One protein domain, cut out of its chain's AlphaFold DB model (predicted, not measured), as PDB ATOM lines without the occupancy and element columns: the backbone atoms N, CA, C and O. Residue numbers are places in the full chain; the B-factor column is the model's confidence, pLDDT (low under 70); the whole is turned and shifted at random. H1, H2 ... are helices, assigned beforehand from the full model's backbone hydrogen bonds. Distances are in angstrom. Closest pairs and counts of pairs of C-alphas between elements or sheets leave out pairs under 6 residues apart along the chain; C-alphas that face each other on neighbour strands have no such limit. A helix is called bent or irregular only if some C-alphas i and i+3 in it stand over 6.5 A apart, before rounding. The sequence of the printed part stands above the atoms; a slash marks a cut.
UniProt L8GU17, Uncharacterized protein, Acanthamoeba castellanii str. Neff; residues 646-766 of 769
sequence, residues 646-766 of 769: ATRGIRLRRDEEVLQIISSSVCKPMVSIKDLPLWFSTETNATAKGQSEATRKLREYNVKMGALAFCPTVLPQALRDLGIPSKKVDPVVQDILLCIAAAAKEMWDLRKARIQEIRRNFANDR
ATOM      1  N   ALA A 646     -10.749  -2.232  10.946       79.69
ATOM      2  CA  ALA A 646      -9.480  -2.938  10.762       79.69
ATOM      3  C   ALA A 646      -9.596  -4.451  11.028       79.69
ATOM      4  O   ALA A 646      -9.141  -5.262  10.221       79.69
ATOM      5  N   THR A 647     -10.250  -4.851  12.122       81.06
ATOM      6  CA  THR A 647     -10.476  -6.272  12.432       81.06
ATOM      7  C   THR A 647     -11.504  -6.885  11.490       81.06
ATOM      8  O   THR A 647     -11.313  -8.018  11.056       81.06
ATOM      9  N   ARG A 648     -12.530  -6.125  11.078       82.81
ATOM     10  CA  ARG A 648     -13.473  -6.524  10.020       82.81
ATOM     11  C   ARG A 648     -12.758  -6.789   8.693       82.81
ATOM     12  O   ARG A 648     -13.027  -7.804   8.063       82.81
ATOM     13  N   GLY A 649     -11.818  -5.933   8.293       85.56
ATOM     14  CA  GLY A 649     -11.037  -6.111   7.066       85.56
ATOM     15  C   GLY A 649     -10.178  -7.378   7.080       85.56
ATOM     16  O   GLY A 649     -10.171  -8.119   6.100       85.56
ATOM     17  N   ILE A 650      -9.503  -7.671   8.199       85.88
ATOM     18  CA  ILE A 650      -8.736  -8.921   8.372       85.88
ATOM     19  C   ILE A 650      -9.665 -10.136   8.262       85.88
ATOM     20  O   ILE A 650      -9.353 -11.100   7.571       85.88
ATOM     21  N   ARG A 651     -10.826 -10.074   8.916       83.69
ATOM     22  CA  ARG A 651     -11.829 -11.143   8.929       83.69
ATOM     23  C   ARG A 651     -12.400 -11.445   7.545       83.69
ATOM     24  O   ARG A 651     -12.382 -12.600   7.142       83.69
ATOM     25  N   LEU A 652     -12.824 -10.417   6.806       84.81
ATOM     26  CA  LEU A 652     -13.384 -10.572   5.458       84.81
ATOM     27  C   LEU A 652     -12.375 -11.194   4.486       84.81
ATOM     28  O   LEU A 652     -12.714 -12.146   3.791       84.81
ATOM     29  N   ARG A 653     -11.114 -10.734   4.500       90.44
ATOM     30  CA  ARG A 653     -10.053 -11.344   3.676       90.44
ATOM     31  C   ARG A 653      -9.853 -12.829   3.994       90.44
ATOM     32  O   ARG A 653      -9.658 -13.639   3.097       90.44
ATOM     33  N   ARG A 654      -9.901 -13.204   5.275       90.50
ATOM     34  CA  ARG A 654      -9.675 -14.591   5.719       90.50
ATOM     35  C   ARG A 654     -10.874 -15.490   5.440       90.50
ATOM     36  O   ARG A 654     -10.690 -16.655   5.107       90.50
ATOM     37  N   ASP A 655     -12.085 -14.945   5.505       85.75
ATOM     38  CA  ASP A 655     -13.291 -15.623   5.032       85.75
ATOM     39  C   ASP A 655     -13.195 -15.945   3.529       85.75
ATOM     40  O   ASP A 655     -13.485 -17.073   3.129       85.75
ATOM     41  N   GLU A 656     -12.724 -15.005   2.701       88.25
ATOM     42  CA  GLU A 656     -12.485 -15.234   1.266       88.25
ATOM     43  C   GLU A 656     -11.425 -16.319   1.018       88.25
ATOM     44  O   GLU A 656     -11.640 -17.216   0.199       88.25
ATOM     45  N   GLU A 657     -10.316 -16.302   1.765       92.00
ATOM     46  CA  GLU A 657      -9.281 -17.342   1.689       92.00
ATOM     47  C   GLU A 657      -9.830 -18.729   2.060       92.00
ATOM     48  O   GLU A 657      -9.574 -19.712   1.361       92.00
ATOM     49  N   VAL A 658     -10.628 -18.831   3.131       89.69
ATOM     50  CA  VAL A 658     -11.267 -20.094   3.531       89.69
ATOM     51  C   VAL A 658     -12.242 -20.582   2.458       89.69
ATOM     52  O   VAL A 658     -12.229 -21.767   2.108       89.69
ATOM     53  N   LEU A 659     -13.045 -19.685   1.877       88.62
ATOM     54  CA  LEU A 659     -13.921 -20.025   0.753       88.62
ATOM     55  C   LEU A 659     -13.126 -20.527  -0.456       88.62
ATOM     56  O   LEU A 659     -13.561 -21.476  -1.112       88.62
ATOM     57  N   GLN A 660     -11.963 -19.944  -0.745       92.19
ATOM     58  CA  GLN A 660     -11.089 -20.369  -1.839       92.19
ATOM     59  C   GLN A 660     -10.463 -21.752  -1.578       92.19
ATOM     60  O   GLN A 660     -10.440 -22.596  -2.481       92.19
ATOM     61  N   ILE A 661     -10.021 -22.024  -0.344       93.50
ATOM     62  CA  ILE A 661      -9.509 -23.339   0.087       93.50
ATOM     63  C   ILE A 661     -10.581 -24.422  -0.107       93.50
ATOM     64  O   ILE A 661     -10.314 -25.483  -0.678       93.50
ATOM     65  N   ILE A 662     -11.819 -24.145   0.310       91.00
ATOM     66  CA  ILE A 662     -12.937 -25.084   0.168       91.00
ATOM     67  C   ILE A 662     -13.298 -25.259  -1.311       91.00
ATOM     68  O   ILE A 662     -13.367 -26.389  -1.794       91.00
ATOM     69  N   SER A 663     -13.449 -24.162  -2.057       90.12
ATOM     70  CA  SER A 663     -13.851 -24.182  -3.472       90.12
ATOM     71  C   SER A 663     -12.866 -24.927  -4.366       90.12
ATOM     72  O   SER A 663     -13.286 -25.690  -5.231       90.12
ATOM     73  N   SER A 664     -11.562 -24.776  -4.127       93.25
ATOM     74  CA  SER A 664     -10.522 -25.507  -4.867       93.25
ATOM     75  C   SER A 664     -10.464 -27.007  -4.535       93.25
ATOM     76  O   SER A 664      -9.875 -27.794  -5.279       93.25
ATOM     77  N   SER A 665     -11.103 -27.428  -3.439       92.94
ATOM     78  CA  SER A 665     -11.036 -28.796  -2.918       92.94
ATOM     79  C   SER A 665     -12.275 -29.647  -3.207       92.94
ATOM     80  O   SER A 665     -12.207 -30.879  -3.107       92.94
ATOM     81  N   VAL A 666     -13.387 -29.021  -3.596       91.38
ATOM     82  CA  VAL A 666     -14.643 -29.695  -3.960       91.38
ATOM     83  C   VAL A 666     -14.515 -30.330  -5.349       91.38
ATOM     84  O   VAL A 666     -14.173 -29.670  -6.323       91.38
ATOM     85  N   CYS A 667     -14.798 -31.634  -5.462       83.56
ATOM     86  CA  CYS A 667     -14.697 -32.349  -6.745       83.56
ATOM     87  C   CYS A 667     -15.984 -32.300  -7.582       83.56
ATOM     88  O   CYS A 667     -15.911 -32.396  -8.805       83.56
ATOM     89  N   LYS A 668     -17.152 -32.165  -6.940       79.19
ATOM     90  CA  LYS A 668     -18.460 -31.923  -7.569       79.19
ATOM     91  C   LYS A 668     -19.322 -31.133  -6.576       79.19
ATOM     92  O   LYS A 668     -19.580 -31.670  -5.499       79.19
ATOM     93  N   PRO A 669     -19.746 -29.896  -6.875       62.19
ATOM     94  CA  PRO A 669     -20.556 -29.126  -5.939       62.19
ATOM     95  C   PRO A 669     -21.951 -29.756  -5.828       62.19
ATOM     96  O   PRO A 669     -22.759 -29.642  -6.742       62.19
ATOM     97  N   MET A 670     -22.219 -30.461  -4.723       63.12
ATOM     98  CA  MET A 670     -23.566 -30.957  -4.386       63.12
ATOM     99  C   MET A 670     -24.405 -29.912  -3.636       63.12
ATOM    100  O   MET A 670     -25.627 -30.007  -3.612       63.12
ATOM    101  N   VAL A 671     -23.754 -28.910  -3.041       69.94
ATOM    102  CA  VAL A 671     -24.362 -27.840  -2.240       69.94
ATOM    103  C   VAL A 671     -23.639 -26.532  -2.568       69.94
ATOM    104  O   VAL A 671     -22.444 -26.542  -2.878       69.94
ATOM    105  N   SER A 672     -24.349 -25.403  -2.526       77.38
ATOM    106  CA  SER A 672     -23.735 -24.087  -2.720       77.38
ATOM    107  C   SER A 672     -22.742 -23.809  -1.591       77.38
ATOM    108  O   SER A 672     -23.106 -23.775  -0.420       77.38
ATOM    109  N   ILE A 673     -21.474 -23.563  -1.933       77.56
ATOM    110  CA  ILE A 673     -20.420 -23.226  -0.957       77.56
ATOM    111  C   ILE A 673     -20.784 -21.959  -0.163       77.56
ATOM    112  O   ILE A 673     -20.391 -21.821   0.992       77.56
ATOM    113  N   LYS A 674     -21.609 -21.076  -0.745       72.38
ATOM    114  CA  LYS A 674     -22.135 -19.868  -0.088       72.38
ATOM    115  C   LYS A 674     -23.023 -20.167   1.129       72.38
ATOM    116  O   LYS A 674     -23.321 -19.254   1.889       72.38
ATOM    117  N   ASP A 675     -23.434 -21.421   1.320       70.44
ATOM    118  CA  ASP A 675     -24.270 -21.842   2.443       70.44
ATOM    119  C   ASP A 675     -23.462 -22.235   3.691       70.44
ATOM    120  O   ASP A 675     -24.051 -22.457   4.759       70.44
ATOM    121  N   LEU A 676     -22.132 -22.311   3.598       70.75
ATOM    122  CA  LEU A 676     -21.281 -22.488   4.769       70.75
ATOM    123  C   LEU A 676     -21.270 -21.214   5.628       70.75
ATOM    124  O   LEU A 676     -21.128 -20.118   5.086       70.75
ATOM    125  N   PRO A 677     -21.372 -21.332   6.963       68.38
ATOM    126  CA  PRO A 677     -21.079 -20.206   7.834       68.38
ATOM    127  C   PRO A 677     -19.624 -19.784   7.631       68.38
ATOM    128  O   PRO A 677     -18.704 -20.582   7.808       68.38
ATOM    129  N   LEU A 678     -19.435 -18.522   7.267       70.81
ATOM    130  CA  LEU A 678     -18.133 -17.877   7.306       70.81
ATOM    131  C   LEU A 678     -17.708 -17.729   8.767       70.81
ATOM    132  O   LEU A 678     -18.489 -17.238   9.577       70.81
ATOM    133  N   TRP A 679     -16.498 -18.171   9.110       70.81
ATOM    134  CA  TRP A 679     -16.006 -18.204  10.494       70.81
ATOM    135  C   TRP A 679     -15.869 -16.817  11.124       70.81
ATOM    136  O   TRP A 679     -15.752 -16.714  12.349       70.81
ATOM    137  N   PHE A 680     -15.843 -15.766  10.301       64.75
ATOM    138  CA  PHE A 680     -15.614 -14.411  10.773       64.75
ATOM    139  C   PHE A 680     -16.690 -13.388  10.382       64.75
ATOM    140  O   PHE A 680     -16.737 -12.322  11.007       64.75
ATOM    141  N   SER A 681     -17.564 -13.696   9.420       64.94
ATOM    142  CA  SER A 681     -18.692 -12.840   9.044       64.94
ATOM    143  C   SER A 681     -19.930 -13.126   9.894       64.94
ATOM    144  O   SER A 681     -20.374 -14.265  10.040       64.94
ATOM    145  N   THR A 682     -20.525 -12.058  10.428       57.62
ATOM    146  CA  THR A 682     -21.797 -12.086  11.167       57.62
ATOM    147  C   THR A 682     -23.020 -12.139  10.249       57.62
ATOM    148  O   THR A 682     -24.131 -12.365  10.720       57.62
ATOM    149  N   GLU A 683     -22.843 -11.926   8.945       57.41
ATOM    150  CA  GLU A 683     -23.929 -11.917   7.966       57.41
ATOM    151  C   GLU A 683     -24.186 -13.340   7.454       57.41
ATOM    152  O   GLU A 683     -23.772 -13.731   6.364       57.41
ATOM    153  N   THR A 684     -24.869 -14.162   8.252       55.34
ATOM    154  CA  THR A 684     -25.421 -15.424   7.741       55.34
ATOM    155  C   THR A 684     -26.777 -15.158   7.094       55.34
ATOM    156  O   THR A 684     -27.751 -14.888   7.797       55.34
ATOM    157  N   ASN A 685     -26.870 -15.285   5.766       52.88
ATOM    158  CA  ASN A 685     -28.158 -15.286   5.070       52.88
ATOM    159  C   ASN A 685     -29.024 -16.468   5.555       52.88
ATOM    160  O   ASN A 685     -28.595 -17.630   5.586       52.88
ATOM    161  N   ALA A 686     -30.237 -16.144   6.000       47.88
ATOM    162  CA  ALA A 686     -31.155 -17.052   6.671       47.88
ATOM    163  C   ALA A 686     -31.757 -18.124   5.735       47.88
ATOM    164  O   ALA A 686     -32.085 -17.871   4.578       47.88
ATOM    165  N   THR A 687     -31.943 -19.320   6.312       53.88
ATOM    166  CA  THR A 687     -32.856 -20.407   5.894       53.88
ATOM    167  C   THR A 687     -32.664 -21.037   4.511       53.88
ATOM    168  O   THR A 687     -33.595 -21.104   3.711       53.88
ATOM    169  N   ALA A 688     -31.503 -21.642   4.261       57.47
ATOM    170  CA  ALA A 688     -31.408 -22.685   3.237       57.47
ATOM    171  C   ALA A 688     -32.046 -23.994   3.763       57.47
ATOM    172  O   ALA A 688     -31.517 -24.637   4.672       57.47
ATOM    173  N   LYS A 689     -33.212 -24.382   3.224       63.50
ATOM    174  CA  LYS A 689     -33.821 -25.707   3.463       63.50
ATOM    175  C   LYS A 689     -32.913 -26.793   2.866       63.50
ATOM    176  O   LYS A 689     -32.536 -26.687   1.707       63.50
ATOM    177  N   GLY A 690     -32.610 -27.844   3.635       73.00
ATOM    178  CA  GLY A 690     -31.873 -29.026   3.149       73.00
ATOM    179  C   GLY A 690     -30.425 -29.178   3.634       73.00
ATOM    180  O   GLY A 690     -29.678 -29.963   3.061       73.00
ATOM    181  N   GLN A 691     -30.006 -28.457   4.675       76.62
ATOM    182  CA  GLN A 691     -28.648 -28.588   5.216       76.62
ATOM    183  C   GLN A 691     -28.460 -29.847   6.058       76.62
ATOM    184  O   GLN A 691     -29.345 -30.243   6.816       76.62
ATOM    185  N   SER A 692     -27.268 -30.439   5.967       85.00
ATOM    186  CA  SER A 692     -26.868 -31.533   6.844       85.00
ATOM    187  C   SER A 692     -26.747 -31.074   8.301       85.00
ATOM    188  O   SER A 692     -26.446 -29.914   8.599       85.00
ATOM    189  N   GLU A 693     -26.919 -32.015   9.231       87.19
ATOM    190  CA  GLU A 693     -26.797 -31.759  10.669       87.19
ATOM    191  C   GLU A 693     -25.422 -31.193  11.058       87.19
ATOM    192  O   GLU A 693     -25.316 -30.362  11.960       87.19
ATOM    193  N   ALA A 694     -24.358 -31.605  10.361       84.62
ATOM    194  CA  ALA A 694     -23.012 -31.087  10.590       84.62
ATOM    195  C   ALA A 694     -22.888 -29.611  10.177       84.62
ATOM    196  O   ALA A 694     -22.306 -28.818  10.919       84.62
ATOM    197  N   THR A 695     -23.483 -29.225   9.042       80.25
ATOM    198  CA  THR A 695     -23.530 -27.829   8.572       80.25
ATOM    199  C   THR A 695     -24.352 -26.951   9.517       80.25
ATOM    200  O   THR A 695     -23.940 -25.838   9.844       80.25
ATOM    201  N   ARG A 696     -25.470 -27.476  10.038       81.88
ATOM    202  CA  ARG A 696     -26.286 -26.801  11.059       81.88
ATOM    203  C   ARG A 696     -25.497 -26.561  12.351       81.88
ATOM    204  O   ARG A 696     -25.424 -25.428  12.817       81.88
ATOM    205  N   LYS A 697     -24.816 -27.590  12.870       80.81
ATOM    206  CA  LYS A 697     -23.960 -27.482  14.068       80.81
ATOM    207  C   LYS A 697     -22.768 -26.541  13.884       80.81
ATOM    208  O   LYS A 697     -22.349 -25.898  14.841       80.81
ATOM    209  N   LEU A 698     -22.214 -26.439  12.673       79.25
ATOM    210  CA  LEU A 698     -21.180 -25.445  12.368       79.25
ATOM    211  C   LEU A 698     -21.710 -24.011  12.450       79.25
ATOM    212  O   LEU A 698     -20.992 -23.138  12.929       79.25
ATOM    213  N   ARG A 699     -22.958 -23.756  12.032       72.56
ATOM    214  CA  ARG A 699     -23.576 -22.421  12.146       72.56
ATOM    215  C   ARG A 699     -23.748 -22.004  13.604       72.56
ATOM    216  O   ARG A 699     -23.470 -20.862  13.949       72.56
ATOM    217  N   GLU A 700     -24.134 -22.942  14.466       71.56
ATOM    218  CA  GLU A 700     -24.289 -22.708  15.910       71.56
ATOM    219  C   GLU A 700     -22.958 -22.376  16.615       71.56
ATOM    220  O   GLU A 700     -22.952 -21.759  17.679       71.56
ATOM    221  N   TYR A 701     -21.816 -22.721  16.008       71.19
ATOM    222  CA  TYR A 701     -20.480 -22.429  16.543       71.19
ATOM    223  C   TYR A 701     -20.054 -20.949  16.387       71.19
ATOM    224  O   TYR A 701     -19.088 -20.517  17.026       71.19
ATOM    225  N   ASN A 702     -20.763 -20.160  15.567       59.06
ATOM    226  CA  ASN A 702     -20.251 -18.935  14.937       59.06
ATOM    227  C   ASN A 702     -20.445 -17.604  15.701       59.06
ATOM    228  O   ASN A 702     -20.455 -16.544  15.090       59.06
ATOM    229  N   VAL A 703     -20.598 -17.592  17.030       52.78
ATOM    230  CA  VAL A 703     -20.778 -16.299  17.749       52.78
ATOM    231  C   VAL A 703     -19.695 -16.006  18.788       52.78
ATOM    232  O   VAL A 703     -19.406 -14.844  19.055       52.78
ATOM    233  N   LYS A 704     -19.032 -17.023  19.354       51.03
ATOM    234  CA  LYS A 704     -18.084 -16.812  20.470       51.03
ATOM    235  C   LYS A 704     -16.671 -17.360  20.252       51.03
ATOM    236  O   LYS A 704     -15.753 -16.947  20.948       51.03
ATOM    237  N   MET A 705     -16.473 -18.272  19.296       51.53
ATOM    238  CA  MET A 705     -15.254 -19.101  19.229       51.53
ATOM    239  C   MET A 705     -14.333 -18.802  18.038       51.53
ATOM    240  O   MET A 705     -13.162 -19.174  18.091       51.53
ATOM    241  N   GLY A 706     -14.800 -18.087  17.005       52.59
ATOM    242  CA  GLY A 706     -13.956 -17.669  15.870       52.59
ATOM    243  C   GLY A 706     -12.757 -16.806  16.293       52.59
ATOM    244  O   GLY A 706     -11.701 -16.852  15.673       52.59
ATOM    245  N   ALA A 707     -12.867 -16.098  17.422       51.41
ATOM    246  CA  ALA A 707     -11.769 -15.335  18.016       51.41
ATOM    247  C   ALA A 707     -10.707 -16.200  18.732       51.41
ATOM    248  O   ALA A 707      -9.603 -15.722  18.977       51.41
ATOM    249  N   LEU A 708     -11.017 -17.460  19.063       53.12
ATOM    250  CA  LEU A 708     -10.184 -18.337  19.899       53.12
ATOM    251  C   LEU A 708      -9.439 -19.427  19.109       53.12
ATOM    252  O   LEU A 708      -8.860 -20.328  19.713       53.12
ATOM    253  N   ALA A 709      -9.449 -19.362  17.771       57.75
ATOM    254  CA  ALA A 709      -8.784 -20.325  16.887       57.75
ATOM    255  C   ALA A 709      -9.176 -21.800  17.142       57.75
ATOM    256  O   ALA A 709      -8.355 -22.711  17.021       57.75
ATOM    257  N   PHE A 710     -10.438 -22.051  17.506       64.75
ATOM    258  CA  PHE A 710     -10.923 -23.398  17.805       64.75
ATOM    259  C   PHE A 710     -11.508 -24.087  16.563       64.75
ATOM    260  O   PHE A 710     -12.356 -23.520  15.876       64.75
ATOM    261  N   CYS A 711     -11.108 -25.339  16.307       69.88
ATOM    262  CA  CYS A 711     -11.686 -26.175  15.251       69.88
ATOM    263  C   CYS A 711     -12.924 -26.922  15.768       69.88
ATOM    264  O   CYS A 711     -12.779 -27.781  16.643       69.88
ATOM    265  N   PRO A 712     -14.128 -26.706  15.216       78.94
ATOM    266  CA  PRO A 712     -15.284 -27.519  15.570       78.94
ATOM    267  C   PRO A 712     -15.047 -28.982  15.172       78.94
ATOM    268  O   PRO A 712     -14.633 -29.270  14.048       78.94
ATOM    269  N   THR A 713     -15.362 -29.928  16.059       84.75
ATOM    270  CA  THR A 713     -15.230 -31.375  15.781       84.75
ATOM    271  C   THR A 713     -16.120 -31.848  14.628       84.75
ATOM    272  O   THR A 713     -15.860 -32.887  14.027       84.75
ATOM    273  N   VAL A 714     -17.150 -31.067  14.297       88.19
ATOM    274  CA  VAL A 714     -18.082 -31.305  13.187       88.19
ATOM    275  C   VAL A 714     -17.544 -30.855  11.821       88.19
ATOM    276  O   VAL A 714     -18.100 -31.263  10.802       88.19
ATOM    277  N   LEU A 715     -16.452 -30.078  11.771       88.00
ATOM    278  CA  LEU A 715     -15.901 -29.534  10.524       88.00
ATOM    279  C   LEU A 715     -15.535 -30.614   9.486       88.00
ATOM    280  O   LEU A 715     -15.983 -30.497   8.345       88.00
ATOM    281  N   PRO A 716     -14.819 -31.705   9.833       92.19
ATOM    282  CA  PRO A 716     -14.499 -32.749   8.861       92.19
ATOM    283  C   PRO A 716     -15.741 -33.396   8.240       92.19
ATOM    284  O   PRO A 716     -15.711 -33.792   7.078       92.19
ATOM    285  N   GLN A 717     -16.833 -33.520   9.004       91.69
ATOM    286  CA  GLN A 717     -18.076 -34.093   8.492       91.69
ATOM    287  C   GLN A 717     -18.780 -33.130   7.539       91.69
ATOM    288  O   GLN A 717     -19.173 -33.549   6.458       91.69
ATOM    289  N   ALA A 718     -18.864 -31.845   7.878       89.00
ATOM    290  CA  ALA A 718     -19.470 -30.861   6.987       89.00
ATOM    291  C   ALA A 718     -18.705 -30.717   5.662       89.00
ATOM    292  O   ALA A 718     -19.317 -30.610   4.606       89.00
ATOM    293  N   LEU A 719     -17.369 -30.788   5.686       90.50
ATOM    294  CA  LEU A 719     -16.559 -30.789   4.461       90.50
ATOM    295  C   LEU A 719     -16.838 -32.018   3.582       90.50
ATOM    296  O   LEU A 719     -16.876 -31.897   2.357       90.50
ATOM    297  N   ARG A 720     -17.081 -33.192   4.185       91.06
ATOM    298  CA  ARG A 720     -17.525 -34.385   3.443       91.06
ATOM    299  C   ARG A 720     -18.902 -34.185   2.823       91.06
ATOM    300  O   ARG A 720     -19.084 -34.532   1.661       91.06
ATOM    301  N   ASP A 721     -19.833 -33.591   3.567       88.12
ATOM    302  CA  ASP A 721     -21.194 -33.318   3.092       88.12
ATOM    303  C   ASP A 721     -21.206 -32.329   1.904       88.12
ATOM    304  O   ASP A 721     -22.097 -32.380   1.062       88.12
ATOM    305  N   LEU A 722     -20.177 -31.481   1.783       85.38
ATOM    306  CA  LEU A 722     -19.957 -30.577   0.642       85.38
ATOM    307  C   LEU A 722     -19.297 -31.244  -0.575       85.38
ATOM    308  O   LEU A 722     -19.040 -30.582  -1.582       85.38
ATOM    309  N   GLY A 723     -19.005 -32.544  -0.503       90.50
ATOM    310  CA  GLY A 723     -18.400 -33.294  -1.600       90.50
ATOM    311  C   GLY A 723     -16.870 -33.231  -1.646       90.50
ATOM    312  O   GLY A 723     -16.283 -33.533  -2.692       90.50
ATOM    313  N   ILE A 724     -16.198 -32.869  -0.545       90.81
ATOM    314  CA  ILE A 724     -14.740 -33.024  -0.435       90.81
ATOM    315  C   ILE A 724     -14.421 -34.507  -0.174       90.81
ATOM    316  O   ILE A 724     -14.888 -35.070   0.820       90.81
ATOM    317  N   PRO A 725     -13.613 -35.173  -1.027       92.25
ATOM    318  CA  PRO A 725     -13.266 -36.581  -0.841       92.25
ATOM    319  C   PRO A 725     -12.603 -36.825   0.516       92.25
ATOM    320  O   PRO A 725     -11.717 -36.063   0.893       92.25
ATOM    321  N   SER A 726     -12.915 -37.935   1.198       91.12
ATOM    322  CA  SER A 726     -12.373 -38.246   2.538       91.12
ATOM    323  C   SER A 726     -10.848 -38.124   2.637       91.12
ATOM    324  O   SER A 726     -10.336 -37.648   3.642       91.12
ATOM    325  N   LYS A 727     -10.119 -38.475   1.567       93.19
ATOM    326  CA  LYS A 727      -8.651 -38.351   1.487       93.19
ATOM    327  C   LYS A 727      -8.120 -36.909   1.453       93.19
ATOM    328  O   LYS A 727      -6.939 -36.700   1.696       93.19
ATOM    329  N   LYS A 728      -8.965 -35.934   1.105       93.81
ATOM    330  CA  LYS A 728      -8.647 -34.498   1.050       93.81
ATOM    331  C   LYS A 728      -9.167 -33.722   2.263       93.81
ATOM    332  O   LYS A 728      -8.745 -32.593   2.458       93.81
ATOM    333  N   VAL A 729     -10.045 -34.309   3.081       92.94
ATOM    334  CA  VAL A 729     -10.668 -33.611   4.218       92.94
ATOM    335  C   VAL A 729      -9.628 -33.142   5.230       92.94
ATOM    336  O   VAL A 729      -9.639 -31.974   5.593       92.94
ATOM    337  N   ASP A 730      -8.709 -34.011   5.654       90.50
ATOM    338  CA  ASP A 730      -7.707 -33.646   6.664       90.50
ATOM    339  C   ASP A 730      -6.764 -32.513   6.195       90.50
ATOM    340  O   ASP A 730      -6.594 -31.557   6.955       90.50
ATOM    341  N   PRO A 731      -6.212 -32.538   4.958       94.38
ATOM    342  CA  PRO A 731      -5.476 -31.399   4.402       94.38
ATOM    343  C   PRO A 731      -6.282 -30.095   4.382       94.38
ATOM    344  O   PRO A 731      -5.799 -29.068   4.840       94.38
ATOM    345  N   VAL A 732      -7.542 -30.143   3.937       93.00
ATOM    346  CA  VAL A 732      -8.408 -28.954   3.867       93.00
ATOM    347  C   VAL A 732      -8.694 -28.388   5.257       93.00
ATOM    348  O   VAL A 732      -8.660 -27.176   5.449       93.00
ATOM    349  N   VAL A 733      -8.935 -29.248   6.253       91.00
ATOM    350  CA  VAL A 733      -9.091 -28.820   7.652       91.00
ATOM    351  C   VAL A 733      -7.820 -28.134   8.145       91.00
ATOM    352  O   VAL A 733      -7.905 -27.097   8.796       91.00
ATOM    353  N   GLN A 734      -6.646 -28.684   7.834       89.31
ATOM    354  CA  GLN A 734      -5.371 -28.094   8.225       89.31
ATOM    355  C   GLN A 734      -5.171 -26.702   7.604       89.31
ATOM    356  O   GLN A 734      -4.797 -25.778   8.325       89.31
ATOM    357  N   ASP A 735      -5.474 -26.532   6.318       92.38
ATOM    358  CA  ASP A 735      -5.334 -25.249   5.620       92.38
ATOM    359  C   ASP A 735      -6.300 -24.187   6.171       92.38
ATOM    360  O   ASP A 735      -5.900 -23.047   6.423       92.38
ATOM    361  N   ILE A 736      -7.550 -24.571   6.466       89.06
ATOM    362  CA  ILE A 736      -8.526 -23.693   7.132       89.06
ATOM    363  C   ILE A 736      -8.002 -23.252   8.507       89.06
ATOM    364  O   ILE A 736      -8.098 -22.076   8.861       89.06
ATOM    365  N   LEU A 737      -7.405 -24.162   9.283       85.31
ATOM    366  CA  LEU A 737      -6.864 -23.828  10.604       85.31
ATOM    367  C   LEU A 737      -5.649 -22.905  10.539       85.31
ATOM    368  O   LEU A 737      -5.518 -22.021  11.386       85.31
ATOM    369  N   LEU A 738      -4.787 -23.074   9.537       85.88
ATOM    370  CA  LEU A 738      -3.674 -22.159   9.297       85.88
ATOM    371  C   LEU A 738      -4.176 -20.754   8.945       85.88
ATOM    372  O   LEU A 738      -3.652 -19.778   9.483       85.88
ATOM    373  N   CYS A 739      -5.227 -20.650   8.126       87.62
ATOM    374  CA  CYS A 739      -5.864 -19.374   7.801       87.62
ATOM    375  C   CYS A 739      -6.446 -18.687   9.053       87.62
ATOM    376  O   CYS A 739      -6.171 -17.513   9.317       87.62
ATOM    377  N   ILE A 740      -7.163 -19.437   9.899       83.62
ATOM    378  CA  ILE A 740      -7.723 -18.916  11.157       83.62
ATOM    379  C   ILE A 740      -6.615 -18.453  12.119       83.62
ATOM    380  O   ILE A 740      -6.713 -17.378  12.716       83.62
ATOM    381  N   ALA A 741      -5.539 -19.230  12.259       80.38
ATOM    382  CA  ALA A 741      -4.406 -18.869  13.109       80.38
ATOM    383  C   ALA A 741      -3.671 -17.619  12.594       80.38
ATOM    384  O   ALA A 741      -3.279 -16.761  13.392       80.38
ATOM    385  N   ALA A 742      -3.520 -17.481  11.273       85.50
ATOM    386  CA  ALA A 742      -2.945 -16.293  10.650       85.50
ATOM    387  C   ALA A 742      -3.790 -15.042  10.936       85.50
ATOM    388  O   ALA A 742      -3.235 -14.014  11.324       85.50
ATOM    389  N   ALA A 743      -5.122 -15.149  10.850       83.38
ATOM    390  CA  ALA A 743      -6.046 -14.071  11.206       83.38
ATOM    391  C   ALA A 743      -5.872 -13.620  12.667       83.38
ATOM    392  O   ALA A 743      -5.764 -12.426  12.953       83.38
ATOM    393  N   ALA A 744      -5.804 -14.578  13.599       79.62
ATOM    394  CA  ALA A 744      -5.613 -14.300  15.021       79.62
ATOM    395  C   ALA A 744      -4.269 -13.608  15.300       79.62
ATOM    396  O   ALA A 744      -4.215 -12.636  16.059       79.62
ATOM    397  N   LYS A 745      -3.194 -14.065  14.645       83.81
ATOM    398  CA  LYS A 745      -1.869 -13.445  14.739       83.81
ATOM    399  C   LYS A 745      -1.871 -12.016  14.192       83.81
ATOM    400  O   LYS A 745      -1.350 -11.126  14.852       83.81
ATOM    401  N   GLU A 746      -2.478 -11.783  13.032       88.31
ATOM    402  CA  GLU A 746      -2.556 -10.458  12.403       88.31
ATOM    403  C   GLU A 746      -3.321  -9.459  13.287       88.31
ATOM    404  O   GLU A 746      -2.851  -8.345  13.522       88.31
ATOM    405  N   MET A 747      -4.446  -9.881  13.877       83.88
ATOM    406  CA  MET A 747      -5.191  -9.068  14.849       83.88
ATOM    407  C   MET A 747      -4.374  -8.778  16.120       83.88
ATOM    408  O   MET A 747      -4.435  -7.671  16.662       83.88
ATOM    409  N   TRP A 748      -3.593  -9.749  16.601       81.00
ATOM    410  CA  TRP A 748      -2.712  -9.567  17.756       81.00
ATOM    411  C   TRP A 748      -1.555  -8.603  17.469       81.00
ATOM    412  O   TRP A 748      -1.270  -7.723  18.284       81.00
ATOM    413  N   ASP A 749      -0.919  -8.730  16.307       83.31
ATOM    414  CA  ASP A 749       0.173  -7.858  15.876       83.31
ATOM    415  C   ASP A 749      -0.320  -6.408  15.721       83.31
ATOM    416  O   ASP A 749       0.326  -5.485  16.224       83.31
ATOM    417  N   LEU A 750      -1.520  -6.211  15.154       83.81
ATOM    418  CA  LEU A 750      -2.190  -4.907  15.080       83.81
ATOM    419  C   LEU A 750      -2.396  -4.301  16.482       83.81
ATOM    420  O   LEU A 750      -2.066  -3.139  16.733       83.81
ATOM    421  N   ARG A 751      -2.883  -5.108  17.433       80.38
ATOM    422  CA  ARG A 751      -3.087  -4.687  18.828       80.38
ATOM    423  C   ARG A 751      -1.771  -4.303  19.505       80.38
ATOM    424  O   ARG A 751      -1.707  -3.297  20.213       80.38
ATOM    425  N   LYS A 752      -0.716  -5.090  19.293       80.06
ATOM    426  CA  LYS A 752       0.613  -4.837  19.859       80.06
ATOM    427  C   LYS A 752       1.214  -3.541  19.313       80.06
ATOM    428  O   LYS A 752       1.710  -2.739  20.105       80.06
ATOM    429  N   ALA A 753       1.132  -3.323  17.999       83.38
ATOM    430  CA  ALA A 753       1.613  -2.107  17.348       83.38
ATOM    431  C   ALA A 753       0.934  -0.859  17.929       83.38
ATOM    432  O   ALA A 753       1.610   0.112  18.275       83.38
ATOM    433  N   ARG A 754      -0.384  -0.922  18.159       80.94
ATOM    434  CA  ARG A 754      -1.114   0.189  18.771       80.94
ATOM    435  C   ARG A 754      -0.723   0.440  20.222       80.94
ATOM    436  O   ARG A 754      -0.523   1.585  20.608       80.94
ATOM    437  N   ILE A 755      -0.570  -0.605  21.035       77.44
ATOM    438  CA  ILE A 755      -0.108  -0.443  22.424       77.44
ATOM    439  C   ILE A 755       1.266   0.245  22.452       77.44
ATOM    440  O   ILE A 755       1.517   1.091  23.308       77.44
ATOM    441  N   GLN A 756       2.153  -0.087  21.511       80.56
ATOM    442  CA  GLN A 756       3.455   0.569  21.378       80.56
ATOM    443  C   GLN A 756       3.345   2.028  20.919       80.56
ATOM    444  O   GLN A 756       4.132   2.860  21.358       80.56
ATOM    445  N   GLU A 757       2.396   2.354  20.045       83.31
ATOM    446  CA  GLU A 757       2.107   3.731  19.635       83.31
ATOM    447  C   GLU A 757       1.558   4.569  20.797       83.31
ATOM    448  O   GLU A 757       2.104   5.625  21.089       83.31
ATOM    449  N   ILE A 758       0.574   4.054  21.545       78.12
ATOM    450  CA  ILE A 758       0.027   4.716  22.741       78.12
ATOM    451  C   ILE A 758       1.135   4.960  23.770       78.12
ATOM    452  O   ILE A 758       1.221   6.039  24.348       78.12
ATOM    453  N   ARG A 759       2.026   3.979  23.974       75.31
ATOM    454  CA  ARG A 759       3.192   4.132  24.857       75.31
ATOM    455  C   ARG A 759       4.135   5.243  24.394       75.31
ATOM    456  O   ARG A 759       4.640   5.966  25.245       75.31
ATOM    457  N   ARG A 760       4.367   5.374  23.083       82.19
ATOM    458  CA  ARG A 760       5.194   6.447  22.505       82.19
ATOM    459  C   ARG A 760       4.533   7.814  22.670       82.19
ATOM    460  O   ARG A 760       5.185   8.722  23.167       82.19
ATOM    461  N   ASN A 761       3.246   7.938  22.352       80.25
ATOM    462  CA  ASN A 761       2.510   9.198  22.499       80.25
ATOM    463  C   ASN A 761       2.479   9.648  23.966       80.25
ATOM    464  O   ASN A 761       2.795  10.790  24.267       80.25
ATOM    465  N   PHE A 762       2.239   8.721  24.897       75.19
ATOM    466  CA  PHE A 762       2.246   9.024  26.329       75.19
ATOM    467  C   PHE A 762       3.630   9.418  26.871       75.19
ATOM    468  O   PHE A 762       3.723  10.196  27.818       75.19
ATOM    469  N   ALA A 763       4.711   8.864  26.311       75.00
ATOM    470  CA  ALA A 763       6.072   9.278  26.652       75.00
ATOM    471  C   ALA A 763       6.357  10.702  26.143       75.00
ATOM    472  O   ALA A 763       6.833  11.537  26.915       75.00
ATOM    473  N   ASN A 764       5.961  10.993  24.898       77.88
ATOM    474  CA  ASN A 764       6.105  12.308  24.272       77.88
ATOM    475  C   ASN A 764       5.317  13.399  25.020       77.88
ATOM    476  O   ASN A 764       5.885  14.442  25.332       77.88
ATOM    477  N   ASP A 765       4.060  13.138  25.392       76.12
ATOM    478  CA  ASP A 765       3.198  14.098  26.106       76.12
ATOM    479  C   ASP A 765       3.730  14.468  27.500       76.12
ATOM    480  O   ASP A 765       3.387  15.512  28.051       76.12
ATOM    481  N   ARG A 766       4.581  13.620  28.092       77.50
ATOM    482  CA  ARG A 766       5.195  13.860  29.407       77.50
ATOM    483  C   ARG A 766       6.628  14.387  29.333       77.50
ATOM    484  O   ARG A 766       7.261  14.512  30.379       77.50
TER     485      ARG A 766
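AT A GLANCE: This is residues 646 to 766 of the 769 residues of an uncharacterized protein of Acanthamoeba castellanii str. Neff (UniProt L8GU17). One very long helix, H4, makes the long axis, with H1 side by side, H3 packed at its start, H2 on H3, and residues 752 to 766 sticking out. The printed part has 121 residues with four named helices, H1 to H4 in order: all helix. It is loose, radius of gyration of the C-alphas 17.5 A, spanning 63 by 30 by 21 A.

HOW THE PARTS SIT: Look along H4, residues 726 to 765: its residues 728 to 747 alone touch H1, residues 646 to 665, opposite ways at a shallow tilt of 14 degrees; C-alphas 658 and 736 are closest, 5.8 A. Its residues 726 to 733 alone touch H3, residues 715 to 721, a hairpin; C-alphas 716 and 729 are closest, 6.1 A. H2, residues 693 to 700, touches H3, closest at C-alphas 694 and 718, 5.1 A. Every O i to N i+4 pair is within hydrogen-bond range in H1, H2 and H3; in H4, 34 of 36.

IN THESE COORDINATES: Find C-alpha 646 at (-9.480, -2.938, 10.762); H1 runs 29.3 A. H4, irregular with C-alphas 727 and 730 7.1 A apart, runs 59.5 A to C-alpha 765 at (3.198, 14.098, 26.106).

THE WHOLE: The printed part has no cut; links H1 to H2 and H2 to H3 are long. Residues 680 to 689 and 702 to 711 are among those with pLDDT under 70.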